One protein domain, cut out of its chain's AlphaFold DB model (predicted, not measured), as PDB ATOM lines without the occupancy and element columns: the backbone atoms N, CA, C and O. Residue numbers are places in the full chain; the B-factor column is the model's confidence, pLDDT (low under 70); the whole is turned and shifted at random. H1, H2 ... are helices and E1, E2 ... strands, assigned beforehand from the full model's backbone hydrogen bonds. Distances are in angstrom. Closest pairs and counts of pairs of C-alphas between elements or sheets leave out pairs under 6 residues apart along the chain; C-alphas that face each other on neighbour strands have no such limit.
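AT A GLANCE: This is residues 62 to 162 of the 167 residues of the protein "DUF4767 domain-containing protein" of Lactobacillus hamsteri DSM 5661 = JCM 6256 (UniProt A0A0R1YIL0). A strongly twisted sheet of four strands makes the middle of the domain, between the long helix H1, which only grazes it, and the small hairpin of E1 and E2. That hairpin is joined to the sheet where E2 runs on into E3, the short helix H2 grazes the sheet near E3, and a long stretch without named elements, residues 79 to 100, joins the two helices, pairing with E4 on its way. The printed part has 101 residues with two named helices and six named strands, in the order H1 H2 E1 E2 E3 E4 E5 E6; the class is mixed, helices and strands. The large sheet has the order E3 E4 E5 E6 and is mixed, while E1 and E2 form an antiparallel sheet of their own. The whole is compact, with a radius of gyration of the C-alphas of 13.4 A, and rounded, spanning 37 by 30 by 28 A.

IN THESE COORDINATES: In the large sheet, E4 is residues 128 to 137, 23.7 A from first to last C-alpha, and it bends by 75 degrees at residue 131. E5 is residues 144 to 152, 24.9 A long, and E6 is residues 155 to 161, 18.6 A long, ending with C-alpha 161 at (84.963, 149.644, 133.492). E3 is the short strand of residues 116 to 118, 7.3 A long. E1, residues 107 to 109, and E2, residues 112 to 114, measure 6.8 A and 6.4 A. H1, residues 62 to 78, is 24.3 A long, from C-alpha 62 at (98.133, 138.350, 115.838) to C-alpha 78 at (74.796, 142.007, 121.389). H2 is residues 101 to 104, 4.9 A long.

HOW THE PARTS SIT: E4, E5 and E6 form a meander, each strand the antiparallel neighbour of the one before. E4 and E5 are a hairpin with directions at 165 degrees; N 147 and O 134 are 2.8 A apart and N 129 and O 151 are 2.9 A apart, within hydrogen-bond range. E5 and E6 are a hairpin too, at 157 degrees, with N 150 and O 157 at 2.8 A. E3 is parallel to E4, with N 130 and O 117 at 2.9 A; E3 and E6 are the edge strands. From edge to edge the strands' lines turn by 95 degrees. Residues 83 to 84 pair antiparallel with residues 134 to 135 of E4, and residues 90 to 91 pair antiparallel with residues 97 to 98. H1 is on the sheet but only grazes it, with its residues 64 to 75; its closest C-alpha to E4 is that of Asp 64, 7.8 A from that of Ala 132. H2 also only grazes the sheet, with its residues 101 to 103, and the closest C-alphas of H2 and E3 are those of Leu 102 and Ser 117, 5.7 A apart. E1 and E2 are an antiparallel hairpin at 125 degrees, with N 109 and O 112 at 2.9 A. E2 and E3 meet only through their link, and E2 runs on into E3 across a break of 1 residue, at 22 degrees. H1 is apart from H2, E1 and E2. In H1 every O i to N i+4 pair is within hydrogen-bond range, and H2 is too short for such a pair.

THE WHOLE: The two C-alphas farthest apart are those of Lys 125 and Ala 140, 38.0 A. The printed part, residues 62 to 162, has no cut. The link from H1 to H2, with 22 residues, is long; the links E3 to E4 and E4 to E5 are short. The mean pLDDT of the printed part is 92.2, and no printed residue is under 70.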
ATOM      1  N   LYS A  62      99.042 139.462 116.148       93.56
ATOM      2  CA  LYS A  62      98.133 138.350 115.838       93.56
ATOM      3  C   LYS A  62      96.982 138.275 116.849       93.56
ATOM      4  O   LYS A  62      95.833 138.246 116.426       93.56
ATOM      5  N   GLN A  63      97.286 138.295 118.148       93.81
ATOM      6  CA  GLN A  63      96.274 138.277 119.215       93.81
ATOM      7  C   GLN A  63      95.360 139.508 119.149       93.81
ATOM      8  O   GLN A  63      94.156 139.374 119.330       93.81
ATOM      9  N   ASP A  64      95.907 140.681 118.819       95.00
ATOM     10  CA  ASP A  64      95.117 141.900 118.627       95.00
ATOM     11  C   ASP A  64      94.126 141.780 117.452       95.00
ATOM     12  O   ASP A  64      92.946 142.090 117.604       95.00
ATOM     13  N   LYS A  65      94.562 141.229 116.309       96.31
ATOM     14  CA  LYS A  65      93.687 140.950 115.153       96.31
ATOM     15  C   LYS A  65      92.669 139.833 115.410       96.31
ATOM     16  O   LYS A  65      91.601 139.834 114.801       96.31
ATOM     17  N   GLU A  66      92.983 138.871 116.274       96.75
ATOM     18  CA  GLU A  66      92.041 137.832 116.714       96.75
ATOM     19  C   GLU A  66      90.986 138.419 117.671       96.75
ATOM     20  O   GLU A  66      89.794 138.170 117.483       96.75
ATOM     21  N   LEU A  67      91.398 139.278 118.611       96.81
ATOM     22  CA  LEU A  67      90.501 140.024 119.498       96.81
ATOM     23  C   LEU A  67      89.585 140.981 118.726       96.81
ATOM     24  O   LEU A  67      88.397 141.049 119.018       96.81
ATOM     25  N   GLU A  68      90.100 141.700 117.730       97.00
ATOM     26  CA  GLU A  68      89.304 142.636 116.928       97.00
ATOM     27  C   GLU A  68      88.201 141.920 116.134       97.00
ATOM     28  O   GLU A  68      87.047 142.348 116.147       97.00
ATOM     29  N   LYS A  69      88.513 140.762 115.534       97.75
ATOM     30  CA  LYS A  69      87.510 139.903 114.877       97.75
ATOM     31  C   LYS A  69      86.451 139.395 115.852       97.75
ATOM     32  O   LYS A  69      85.266 139.439 115.520       97.75
ATOM     33  N   PHE A  70      86.866 138.946 117.040       97.44
ATOM     34  CA  PHE A  70      85.939 138.558 118.104       97.44
ATOM     35  C   PHE A  70      85.029 139.730 118.493       97.44
ATOM     36  O   PHE A  70      83.812 139.572 118.499       97.44
ATOM     37  N   MET A  71      85.591 140.918 118.736       97.69
ATOM     38  CA  MET A  71      84.818 142.096 119.130       97.69
ATOM     39  C   MET A  71      83.828 142.531 118.050       97.69
ATOM     40  O   MET A  71      82.701 142.865 118.396       97.69
ATOM     41  N   ILE A  72      84.173 142.467 116.759       96.75
ATOM     42  CA  ILE A  72      83.234 142.762 115.659       96.75
ATOM     43  C   ILE A  72      82.050 141.779 115.660       96.75
ATOM     44  O   ILE A  72      80.893 142.196 115.564       96.75
ATOM     45  N   GLN A  73      82.317 140.476 115.799       97.50
ATOM     46  CA  GLN A  73      81.268 139.449 115.851       97.50
ATOM     47  C   GLN A  73      80.397 139.588 117.107       97.50
ATOM     48  O   GLN A  73      79.169 139.547 117.015       97.50
ATOM     49  N   TRP A  74      81.025 139.810 118.262       96.44
ATOM     50  CA  TRP A  74      80.342 139.934 119.543       96.44
ATOM     51  C   TRP A  74      79.484 141.206 119.620       96.44
ATOM     52  O   TRP A  74      78.309 141.116 119.977       96.44
ATOM     53  N   SER A  75      80.008 142.348 119.152       95.38
ATOM     54  CA  SER A  75      79.258 143.604 118.962       95.38
ATOM     55  C   SER A  75      77.944 143.347 118.226       95.38
ATOM     56  O   SER A  75      76.870 143.676 118.728       95.38
ATOM     57  N   LYS A  76      78.020 142.665 117.070       96.31
ATOM     58  CA  LYS A  76      76.843 142.325 116.263       96.31
ATOM     59  C   LYS A  76      75.865 141.417 117.016       96.31
ATOM     60  O   LYS A  76      74.667 141.664 116.940       96.31
ATOM     61  N   SER A  77      76.346 140.405 117.745       96.62
ATOM     62  CA  SER A  77      75.468 139.509 118.524       96.62
ATOM     63  C   SER A  77      74.761 140.191 119.699       96.62
ATOM     64  O   SER A  77      73.666 139.777 120.059       96.62
ATOM     65  N   MET A  78      75.354 141.250 120.262       93.81
ATOM     66  CA  MET A  78      74.796 142.007 121.389       93.81
ATOM     67  C   MET A  78      73.990 143.248 120.958       93.81
ATOM     68  O   MET A  78      73.476 143.965 121.811       93.81
ATOM     69  N   GLY A  79      73.921 143.557 119.655       94.88
ATOM     70  CA  GLY A  79      73.337 144.809 119.147       94.88
ATOM     71  C   GLY A  79      74.144 146.077 119.485       94.88
ATOM     72  O   GLY A  79      73.627 147.187 119.361       94.88
ATOM     73  N   GLN A  80      75.398 145.913 119.911       94.25
ATOM     74  CA  GLN A  80      76.280 146.952 120.453       94.25
ATOM     75  C   GLN A  80      77.279 147.461 119.397       94.25
ATOM     76  O   GLN A  80      77.514 146.812 118.374       94.25
ATOM     77  N   LYS A  81      77.861 148.645 119.617       94.50
ATOM     78  CA  LYS A  81      78.732 149.368 118.666       94.50
ATOM     79  C   LYS A  81      80.100 149.731 119.262       94.50
ATOM     80  O   LYS A  81      80.526 150.886 119.238       94.50
ATOM     81  N   TYR A  82      80.818 148.728 119.769       96.31
ATOM     82  CA  TYR A  82      82.136 148.923 120.380       96.31
ATOM     83  C   TYR A  82      83.159 149.565 119.435       96.31
ATOM     84  O   TYR A  82      83.623 148.961 118.468       96.31
ATOM     85  N   THR A  83      83.589 150.774 119.786       95.50
ATOM     86  CA  THR A  83      84.718 151.468 119.164       95.50
ATOM     87  C   THR A  83      86.014 151.069 119.870       95.50
ATOM     88  O   THR A  83      86.100 151.154 121.095       95.50
ATOM     89  N   LYS A  84      87.030 150.645 119.109       96.44
ATOM     90  CA  LYS A  84      88.381 150.334 119.614       96.44
ATOM     91  C   LYS A  84      89.174 151.625 119.859       96.44
ATOM     92  O   LYS A  84      89.146 152.534 119.029       96.44
ATOM     93  N   TYR A  85      89.925 151.702 120.957       95.38
ATOM     94  CA  TYR A  85      90.930 152.753 121.150       95.38
ATOM     95  C   TYR A  85      92.048 152.645 120.094       95.38
ATOM     96  O   TYR A  85      92.470 151.548 119.727       95.38
ATOM     97  N   SER A  86      92.527 153.788 119.606       88.31
ATOM     98  CA  SER A  86      93.530 153.897 118.537       88.31
ATOM     99  C   SER A  86      94.503 155.044 118.845       88.31
ATOM    100  O   SER A  86      94.626 155.448 119.992       88.31
ATOM    101  N   THR A  87      95.186 155.626 117.857       79.06
ATOM    102  CA  THR A  87      95.942 156.879 118.066       79.06
ATOM    103  C   THR A  87      95.044 158.086 118.369       79.06
ATOM    104  O   THR A  87      95.542 159.117 118.815       79.06
ATOM    105  N   LYS A  88      93.723 157.977 118.160       81.38
ATOM    106  CA  LYS A  88      92.734 158.977 118.585       81.38
ATOM    107  C   LYS A  88      92.181 158.633 119.973       81.38
ATOM    108  O   LYS A  88      91.806 157.489 120.226       81.38
ATOM    109  N   ASN A  89      92.084 159.649 120.837       81.31
ATOM    110  CA  ASN A  89      91.487 159.556 122.175       81.31
ATOM    111  C   ASN A  89      90.087 158.926 122.126       81.31
ATOM    112  O   ASN A  89      89.230 159.368 121.359       81.31
ATOM    113  N   LEU A  90      89.837 157.946 122.995       91.81
ATOM    114  CA  LEU A  90      88.525 157.317 123.145       91.81
ATOM    115  C   LEU A  90      87.797 157.971 124.326       91.81
ATOM    116  O   LEU A  90      88.305 157.953 125.447       91.81
ATOM    117  N   LYS A  91      86.622 158.565 124.074       93.56
ATOM    118  CA  LYS A  91      85.818 159.287 125.074       93.56
ATOM    119  C   LYS A  91      84.449 158.622 125.269       93.56
ATOM    120  O   LYS A  91      83.725 158.389 124.299       93.56
ATOM    121  N   THR A  92      84.100 158.333 126.520       92.69
ATOM    122  CA  THR A  92      82.776 157.817 126.903       92.69
ATOM    123  C   THR A  92      81.714 158.923 126.879       92.69
ATOM    124  O   THR A  92      82.033 160.114 126.944       92.69
ATOM    125  N   SER A  93      80.435 158.547 126.848       90.94
ATOM    126  CA  SER A  93      79.292 159.470 126.967       90.94
ATOM    127  C   SER A  93      79.256 160.225 128.305       90.94
ATOM    128  O   SER A  93      78.768 161.350 128.354       90.94
ATOM    129  N   SER A  94      79.835 159.651 129.364       89.19
ATOM    130  CA  SER A  94      80.065 160.285 130.673       89.19
ATOM    131  C   SER A  94      81.296 161.206 130.730       89.19
ATOM    132  O   SER A  94      81.554 161.840 131.749       89.19
ATOM    133  N   GLY A  95      82.079 161.291 129.650       90.94
ATOM    134  CA  GLY A  95      83.229 162.188 129.535       90.94
ATOM    135  C   GLY A  95      84.593 161.587 129.892       90.94
ATOM    136  O   GLY A  95      85.608 162.253 129.678       90.94
ATOM    137  N   THR A  96      84.655 160.341 130.364       91.94
ATOM    138  CA  THR A  96      85.897 159.610 130.665       91.94
ATOM    139  C   THR A  96      86.751 159.426 129.403       91.94
ATOM    140  O   THR A  96      86.274 158.892 128.402       91.94
ATOM    141  N   VAL A  97      88.027 159.847 129.439       94.31
ATOM    142  CA  VAL A  97      88.958 159.774 128.290       94.31
ATOM    143  C   VAL A  97      90.045 158.721 128.508       94.31
ATOM    144  O   VAL A  97      90.935 158.881 129.352       94.31
ATOM    145  N   TYR A  98      90.020 157.670 127.694       94.25
ATOM    146  CA  TYR A  98      91.006 156.593 127.685       94.25
ATOM    147  C   TYR A  98      92.122 156.835 126.651       94.25
ATOM    148  O   TYR A  98      91.843 157.361 125.570       94.25
ATOM    149  N   PRO A  99      93.376 156.432 126.956       94.31
ATOM    150  CA  PRO A  99      93.813 155.687 128.140       94.31
ATOM    151  C   PRO A  99      94.063 156.554 129.381       94.31
ATOM    152  O   PRO A  99      94.274 155.988 130.446       94.31
ATOM    153  N   SER A 100      94.017 157.891 129.292       94.06
ATOM    154  CA  SER A 100      94.440 158.788 130.391       94.06
ATOM    155  C   SER A 100      93.717 158.556 131.730       94.06
ATOM    156  O   SER A 100      94.292 158.762 132.798       94.06
ATOM    157  N   ALA A 101      92.475 158.065 131.691       93.12
ATOM    158  CA  ALA A 101      91.717 157.665 132.873       93.12
ATOM    159  C   ALA A 101      92.410 156.569 133.709       93.12
ATOM    160  O   ALA A 101      92.227 156.557 134.921       93.12
ATOM    161  N   LEU A 102      93.219 155.694 133.094       93.44
ATOM    162  CA  LEU A 102      93.949 154.604 133.764       93.44
ATOM    163  C   LEU A 102      95.018 155.103 134.749       93.44
ATOM    164  O   LEU A 102      95.376 154.379 135.671       93.44
ATOM    165  N   GLU A 103      95.523 156.319 134.542       92.06
ATOM    166  CA  GLU A 103      96.539 156.958 135.389       92.06
ATOM    167  C   GLU A 103      95.903 157.974 136.349       92.06
ATOM    168  O   GLU A 103      96.341 158.123 137.485       92.06
ATOM    169  N   LYS A 104      94.829 158.644 135.907       91.56
ATOM    170  CA  LYS A 104      94.142 159.713 136.654       91.56
ATOM    171  C   LYS A 104      93.100 159.226 137.668       91.56
ATOM    172  O   LYS A 104      92.558 160.049 138.401       91.56
ATOM    173  N   ARG A 105      92.751 157.934 137.695       90.19
ATOM    174  CA  ARG A 105      91.685 157.389 138.560       90.19
ATOM    175  C   ARG A 105      92.135 156.159 139.340       90.19
ATOM    176  O   ARG A 105      92.889 155.330 138.841       90.19
ATOM    177  N   ARG A 106      91.592 155.992 140.550       90.88
ATOM    178  CA  ARG A 106      91.736 154.764 141.344       90.88
ATOM    179  C   ARG A 106      90.756 153.701 140.845       90.88
ATOM    180  O   ARG A 106      89.548 153.892 140.949       90.88
ATOM    181  N   PHE A 107      91.271 152.564 140.387       91.06
ATOM    182  CA  PHE A 107      90.459 151.406 140.004       91.06
ATOM    183  C   PHE A 107      90.319 150.437 141.178       91.06
ATOM    184  O   PHE A 107      91.308 150.094 141.831       91.06
ATOM    185  N   LEU A 108      89.090 149.986 141.432       91.69
ATOM    186  CA  LEU A 108      88.774 148.982 142.446       91.69
ATOM    187  C   LEU A 108      88.309 147.689 141.770       91.69
ATOM    188  O   LEU A 108      87.449 147.724 140.895       91.69
ATOM    189  N   LEU A 109      88.829 146.550 142.221       89.69
ATOM    190  CA  LEU A 109      88.336 145.216 141.881       89.69
ATOM    191  C   LEU A 109      88.059 144.476 143.192       89.69
ATOM    192  O   LEU A 109      88.929 144.403 144.059       89.69
ATOM    193  N   ASN A 110      86.836 143.972 143.370       90.38
ATOM    194  CA  ASN A 110      86.382 143.307 144.600       90.38
ATOM    195  C   ASN A 110      86.702 144.131 145.869       90.38
ATOM    196  O   ASN A 110      87.301 143.637 146.824       90.38
ATOM    197  N   LYS A 111      86.346 145.427 145.834       89.31
ATOM    198  CA  LYS A 111      86.629 146.468 146.851       89.31
ATOM    199  C   LYS A 111      88.120 146.778 147.112       89.31
ATOM    200  O   LYS A 111      88.410 147.692 147.878       89.31
ATOM    201  N   LYS A 112      89.074 146.096 146.464       91.56
ATOM    202  CA  LYS A 112      90.526 146.316 146.622       91.56
ATOM    203  C   LYS A 112      91.086 147.179 145.490       91.56
ATOM    204  O   LYS A 112      90.701 147.020 144.335       91.56
ATOM    205  N   SER A 113      92.008 148.088 145.810       92.50
ATOM    206  CA  SER A 113      92.677 148.937 144.813       92.50
ATOM    207  C   SER A 113      93.619 148.113 143.931       92.50
ATOM    208  O   SER A 113      94.419 147.335 144.456       92.50
ATOM    209  N   ILE A 114      93.547 148.286 142.608       93.19
ATOM    210  CA  ILE A 114      94.407 147.581 141.644       93.19
ATOM    211  C   ILE A 114      95.338 148.535 140.892       93.19
ATOM    212  O   ILE A 114      94.956 149.637 140.507       93.19
ATOM    213  N   LYS A 115      96.570 148.079 140.626       93.81
ATOM    214  CA  LYS A 115      97.493 148.760 139.709       93.81
ATOM    215  C   LYS A 115      97.139 148.373 138.275       93.81
ATOM    216  O   LYS A 115      97.338 147.227 137.874       93.81
ATOM    217  N   ILE A 116      96.623 149.326 137.511       94.88
ATOM    218  CA  ILE A 116      96.272 149.183 136.096       94.88
ATOM    219  C   ILE A 116      97.058 150.214 135.282       94.88
ATOM    220  O   ILE A 116      97.407 151.272 135.795       94.88
ATOM    221  N   SER A 117      97.416 149.896 134.039       94.56
ATOM    222  CA  SER A 117      98.138 150.838 133.171       94.56
ATOM    223  C   SER A 117      98.038 150.431 131.708       94.56
ATOM    224  O   SER A 117      98.095 149.234 131.415       94.56
ATOM    225  N   TRP A 118      98.004 151.404 130.796       95.50
ATOM    226  CA  TRP A 118      98.194 151.144 129.368       95.50
ATOM    227  C   TRP A 118      99.569 150.500 129.128       95.50
ATOM    228  O   TRP A 118     100.598 150.998 129.599       95.50
ATOM    229  N   ASN A 119      99.577 149.343 128.463       94.31
ATOM    230  CA  ASN A 119     100.789 148.633 128.069       94.31
ATOM    231  C   ASN A 119     100.474 147.604 126.961       94.31
ATOM    232  O   ASN A 119     100.261 146.429 127.279       94.31
ATOM    233  N   PRO A 120     100.471 148.011 125.677       92.12
ATOM    234  CA  PRO A 120     100.077 147.152 124.557       92.12
ATOM    235  C   PRO A 120     100.978 145.925 124.345       92.12
ATOM    236  O   PRO A 120     100.543 144.971 123.712       92.12
ATOM    237  N   ASP A 121     102.185 145.893 124.921       90.25
ATOM    238  CA  ASP A 121     103.096 144.737 124.882       90.25
ATOM    239  C   ASP A 121     102.757 143.641 125.921       90.25
ATOM    240  O   ASP A 121     103.236 142.503 125.819       90.25
ATOM    241  N   GLY A 122     101.987 143.982 126.966       85.50
ATOM    242  CA  GLY A 122     101.609 143.072 128.057       85.50
ATOM    243  C   GLY A 122     102.696 142.771 129.108       85.50
ATOM    244  O   GLY A 122     102.557 141.808 129.856       85.50
ATOM    245  N   LYS A 123     103.797 143.538 129.154       85.88
ATOM    246  CA  LYS A 123     105.056 143.155 129.844       85.88
ATOM    247  C   LYS A 123     105.213 143.504 131.341       85.88
ATOM    248  O   LYS A 123     106.080 142.917 131.989       85.88
ATOM    249  N   LYS A 124     104.469 144.458 131.921       83.12
ATOM    250  CA  LYS A 124     104.701 144.925 133.313       83.12
ATOM    251  C   LYS A 124     104.138 143.900 134.303       83.12
ATOM    252  O   LYS A 124     102.924 143.772 134.427       83.12
ATOM    253  N   LYS A 125     105.005 143.191 135.033       77.81
ATOM    254  CA  LYS A 125     104.616 142.070 135.917       77.81
ATOM    255  C   LYS A 125     103.574 142.442 136.986       77.81
ATOM    256  O   LYS A 125     102.673 141.662 137.244       77.81
ATOM    257  N   THR A 126     103.683 143.625 137.594       76.56
ATOM    258  CA  THR A 126     102.903 144.036 138.781       76.56
ATOM    259  C   THR A 126     101.520 144.624 138.490       76.56
ATOM    260  O   THR A 126     100.814 144.995 139.428       76.56
ATOM    261  N   ASN A 127     101.150 144.782 137.217       87.19
ATOM    262  CA  ASN A 127      99.984 145.561 136.808       87.19
ATOM    263  C   ASN A 127      99.008 144.708 135.990       87.19
ATOM    264  O   ASN A 127      99.412 143.801 135.263       87.19
ATOM    265  N   TYR A 128      97.734 145.093 136.005       95.12
ATOM    266  CA  TYR A 128      96.822 144.793 134.906       95.12
ATOM    267  C   TYR A 128      97.291 145.603 133.683       95.12
ATOM    268  O   TYR A 128      97.122 146.824 133.618       95.12
ATOM    269  N   ASN A 129      97.962 144.934 132.744       95.31
ATOM    270  CA  ASN A 129      98.473 145.534 131.513       95.31
ATOM    271  C   ASN A 129      97.317 145.689 130.535       95.31
ATOM    272  O   ASN A 129      96.936 144.700 129.917       95.31
ATOM    273  N   VAL A 130      96.755 146.886 130.388       96.50
ATOM    274  CA  VAL A 130      95.699 147.118 129.397       96.50
ATOM    275  C   VAL A 130      96.327 147.070 128.007       96.50
ATOM    276  O   VAL A 130      97.178 147.902 127.687       96.50
ATOM    277  N   VAL A 131      95.925 146.073 127.216       96.00
ATOM    278  CA  VAL A 131      96.442 145.804 125.865       96.00
ATOM    279  C   VAL A 131      95.489 146.266 124.764       96.00
ATOM    280  O   VAL A 131      95.936 146.612 123.676       96.00
ATOM    281  N   ALA A 132      94.189 146.330 125.057       97.12
ATOM    282  CA  ALA A 132      93.186 146.957 124.204       97.12
ATOM    283  C   ALA A 132      92.048 147.545 125.053       97.12
ATOM    284  O   ALA A 132      91.757 147.061 126.148       97.12
ATOM    285  N   ILE A 133      91.402 148.586 124.529       97.69
ATOM    286  CA  ILE A 133      90.235 149.238 125.131       97.69
ATOM    287  C   ILE A 133      89.153 149.305 124.062       97.69
ATOM    288  O   ILE A 133      89.435 149.711 122.933       97.69
ATOM    289  N   TYR A 134      87.934 148.922 124.422       97.56
ATOM    290  CA  TYR A 134      86.754 149.021 123.570       97.56
ATOM    291  C   TYR A 134      85.636 149.704 124.349       97.56
ATOM    292  O   TYR A 134      85.450 149.398 125.525       97.56
ATOM    293  N   ASN A 135      84.882 150.601 123.716       96.38
ATOM    294  CA  ASN A 135      83.737 151.250 124.351       96.38
ATOM    295  C   ASN A 135      82.556 151.403 123.398       96.38
ATOM    296  O   ASN A 135      82.734 151.861 122.270       96.38
ATOM    297  N   ASP A 136      81.361 151.087 123.887       95.19
ATOM    298  CA  ASP A 136      80.098 151.478 123.265       95.19
ATOM    299  C   ASP A 136      79.469 152.630 124.063       95.19
ATOM    300  O   ASP A 136      79.387 152.565 125.290       95.19
ATOM    301  N   ASN A 137      79.036 153.687 123.374       93.25
ATOM    302  CA  ASN A 137      78.279 154.787 123.969       93.25
ATOM    303  C   ASN A 137      76.802 154.520 123.683       93.25
ATOM    304  O   ASN A 137      76.345 154.667 122.547       93.25
ATOM    305  N   LEU A 138      76.069 154.094 124.711       88.88
ATOM    306  CA  LEU A 138      74.676 153.684 124.570       88.88
ATOM    307  C   LEU A 138      73.787 154.894 124.246       88.88
ATOM    308  O   LEU A 138      74.121 156.036 124.555       88.88
ATOM    309  N   LYS A 139      72.620 154.642 123.638       84.25
ATOM    310  CA  LYS A 139      71.671 155.703 123.247       84.25
ATOM    311  C   LYS A 139      71.137 156.520 124.435       84.25
ATOM    312  O   LYS A 139      70.725 157.656 124.242       84.25
ATOM    313  N   ALA A 140      71.103 155.935 125.631       82.06
ATOM    314  CA  ALA A 140      70.675 156.613 126.848       82.06
ATOM    315  C   ALA A 140      71.781 157.550 127.367       82.06
ATOM    316  O   ALA A 140      72.947 157.163 127.454       82.06
ATOM    317  N   HIS A 141      71.412 158.784 127.718       78.00
ATOM    318  CA  HIS A 141      72.360 159.838 128.090       78.00
ATOM    319  C   HIS A 141      73.301 159.413 129.234       78.00
ATOM    320  O   HIS A 141      72.871 158.861 130.243       78.00
ATOM    321  N   GLY A 142      74.606 159.654 129.058       81.25
ATOM    322  CA  GLY A 142      75.663 159.297 130.018       81.25
ATOM    323  C   GLY A 142      75.995 157.799 130.133       81.25
ATOM    324  O   GLY A 142      77.035 157.449 130.700       81.25
ATOM    325  N   MET A 143      75.173 156.904 129.573       88.75
ATOM    326  CA  MET A 143      75.400 155.460 129.642       88.75
ATOM    327  C   MET A 143      76.412 154.990 128.590       88.75
ATOM    328  O   MET A 143      76.399 155.417 127.434       88.75
ATOM    329  N   HIS A 144      77.301 154.089 128.993       93.19
ATOM    330  CA  HIS A 144      78.331 153.494 128.148       93.19
ATOM    331  C   HIS A 144      78.751 152.134 128.717       93.19
ATOM    332  O   HIS A 144      78.471 151.826 129.878       93.19
ATOM    333  N   ILE A 145      79.446 151.335 127.913       93.81
ATOM    334  CA  ILE A 145      80.088 150.092 128.352       93.81
ATOM    335  C   ILE A 145      81.532 150.125 127.860       93.81
ATOM    336  O   ILE A 145      81.769 150.016 126.658       93.81
ATOM    337  N   THR A 146      82.501 150.264 128.770       95.88
ATOM    338  CA  THR A 146      83.930 150.132 128.448       95.88
ATOM    339  C   THR A 146      84.457 148.763 128.881       95.88
ATOM    340  O   THR A 146      84.324 148.381 130.041       95.88
ATOM    341  N   TYR A 147      85.152 148.068 127.980       97.44
ATOM    342  CA  TYR A 147      85.975 146.902 128.295       97.44
ATOM    343  C   TYR A 147      87.460 147.226 128.184       97.44
ATOM    344  O   TYR A 147      87.940 147.724 127.161       97.44
ATOM    345  N   LEU A 148      88.192 146.882 129.240       97.38
ATOM    346  CA  LEU A 148      89.644 146.892 129.300       97.38
ATOM    347  C   LEU A 148      90.111 145.440 129.161       97.38
ATOM    348  O   LEU A 148      89.932 144.628 130.071       97.38
ATOM    349  N   PHE A 149      90.704 145.098 128.020       97.44
ATOM    350  CA  PHE A 149      91.341 143.798 127.827       97.44
ATOM    351  C   PHE A 149      92.740 143.871 128.416       97.44
ATOM    352  O   PHE A 149      93.531 144.736 128.026       97.44
ATOM    353  N   THR A 150      93.039 142.996 129.375       96.19
ATOM    354  CA  THR A 150      94.271 143.078 130.159       96.19
ATOM    355  C   THR A 150      95.068 141.781 130.175       96.19
ATOM    356  O   THR A 150      94.516 140.689 130.043       96.19
ATOM    357  N   ILE A 151      96.381 141.907 130.371       94.50
ATOM    358  CA  ILE A 151      97.260 140.798 130.747       94.50
ATOM    359  C   ILE A 151      97.769 141.027 132.167       94.50
ATOM    360  O   ILE A 151      98.303 142.094 132.480       94.50
ATOM    361  N   LYS A 152      97.665 140.004 133.010       92.25
ATOM    362  CA  LYS A 152      98.268 139.963 134.346       92.25
ATOM    363  C   LYS A 152      98.761 138.544 134.603       92.25
ATOM    364  O   LYS A 152      98.076 137.598 134.238       92.25
ATOM    365  N   ASP A 153      99.965 138.380 135.150       89.25
ATOM    366  CA  ASP A 153     100.540 137.062 135.481       89.25
ATOM    367  C   ASP A 153     100.523 136.047 134.308       89.25
ATOM    368  O   ASP A 153     100.446 134.835 134.494       89.25
ATOM    369  N   LYS A 154     100.640 136.563 133.071       87.06
ATOM    370  CA  LYS A 154     100.506 135.857 131.772       87.06
ATOM    371  C   LYS A 154      99.093 135.346 131.435       87.06
ATOM    372  O   LYS A 154      98.919 134.757 130.370       87.06
ATOM    373  N   GLN A 155      98.094 135.594 132.276       89.38
ATOM    374  CA  GLN A 155      96.682 135.310 132.019       89.38
ATOM    375  C   GLN A 155      96.005 136.508 131.331       89.38
ATOM    376  O   GLN A 155      96.410 137.657 131.525       89.38
ATOM    377  N   GLY A 156      94.990 136.238 130.505       92.19
ATOM    378  CA  GLY A 156      94.161 137.267 129.876       92.19
ATOM    379  C   GLY A 156      92.911 137.523 130.714       92.19
ATOM    380  O   GLY A 156      92.122 136.605 130.902       92.19
ATOM    381  N   ILE A 157      92.724 138.751 131.196       95.00
ATOM    382  CA  ILE A 157      91.600 139.138 132.061       95.00
ATOM    383  C   ILE A 157      90.867 140.313 131.414       95.00
ATOM    384  O   ILE A 157      91.486 141.328 131.082       95.00
ATOM    385  N   VAL A 158      89.550 140.194 131.253       96.44
ATOM    386  CA  VAL A 158      88.686 141.291 130.795       96.44
ATOM    387  C   VAL A 158      88.112 142.001 132.016       96.44
ATOM    388  O   VAL A 158      87.568 141.353 132.906       96.44
ATOM    389  N   LEU A 159      88.227 143.327 132.066       95.81
ATOM    390  CA  LEU A 159      87.597 144.156 133.094       95.81
ATOM    391  C   LEU A 159      86.541 145.043 132.433       95.81
ATOM    392  O   LEU A 159      86.858 145.775 131.493       95.81
ATOM    393  N   GLN A 160      85.306 145.008 132.929       94.38
ATOM    394  CA  GLN A 160      84.299 146.005 132.568       94.38
ATOM    395  C   GLN A 160      84.518 147.244 133.437       94.38
ATOM    396  O   GLN A 160      84.385 147.183 134.659       94.38
ATOM    397  N   ALA A 161      84.879 148.362 132.815       89.88
ATOM    398  CA  ALA A 161      84.963 149.644 133.492       89.88
ATOM    399  C   ALA A 161      83.601 150.342 133.396       89.88
ATOM    400  O   ALA A 161      83.140 150.674 132.305       89.88
ATOM    401  N   GLY A 162      82.973 150.547 134.552       82.06
ATOM    402  CA  GLY A 162      81.851 151.463 134.731       82.06
ATOM    403  C   GLY A 162      82.279 152.637 135.607       82.06
ATOM    404  O   GLY A 162      83.160 152.489 136.457       82.06
TER     405      GLY A 162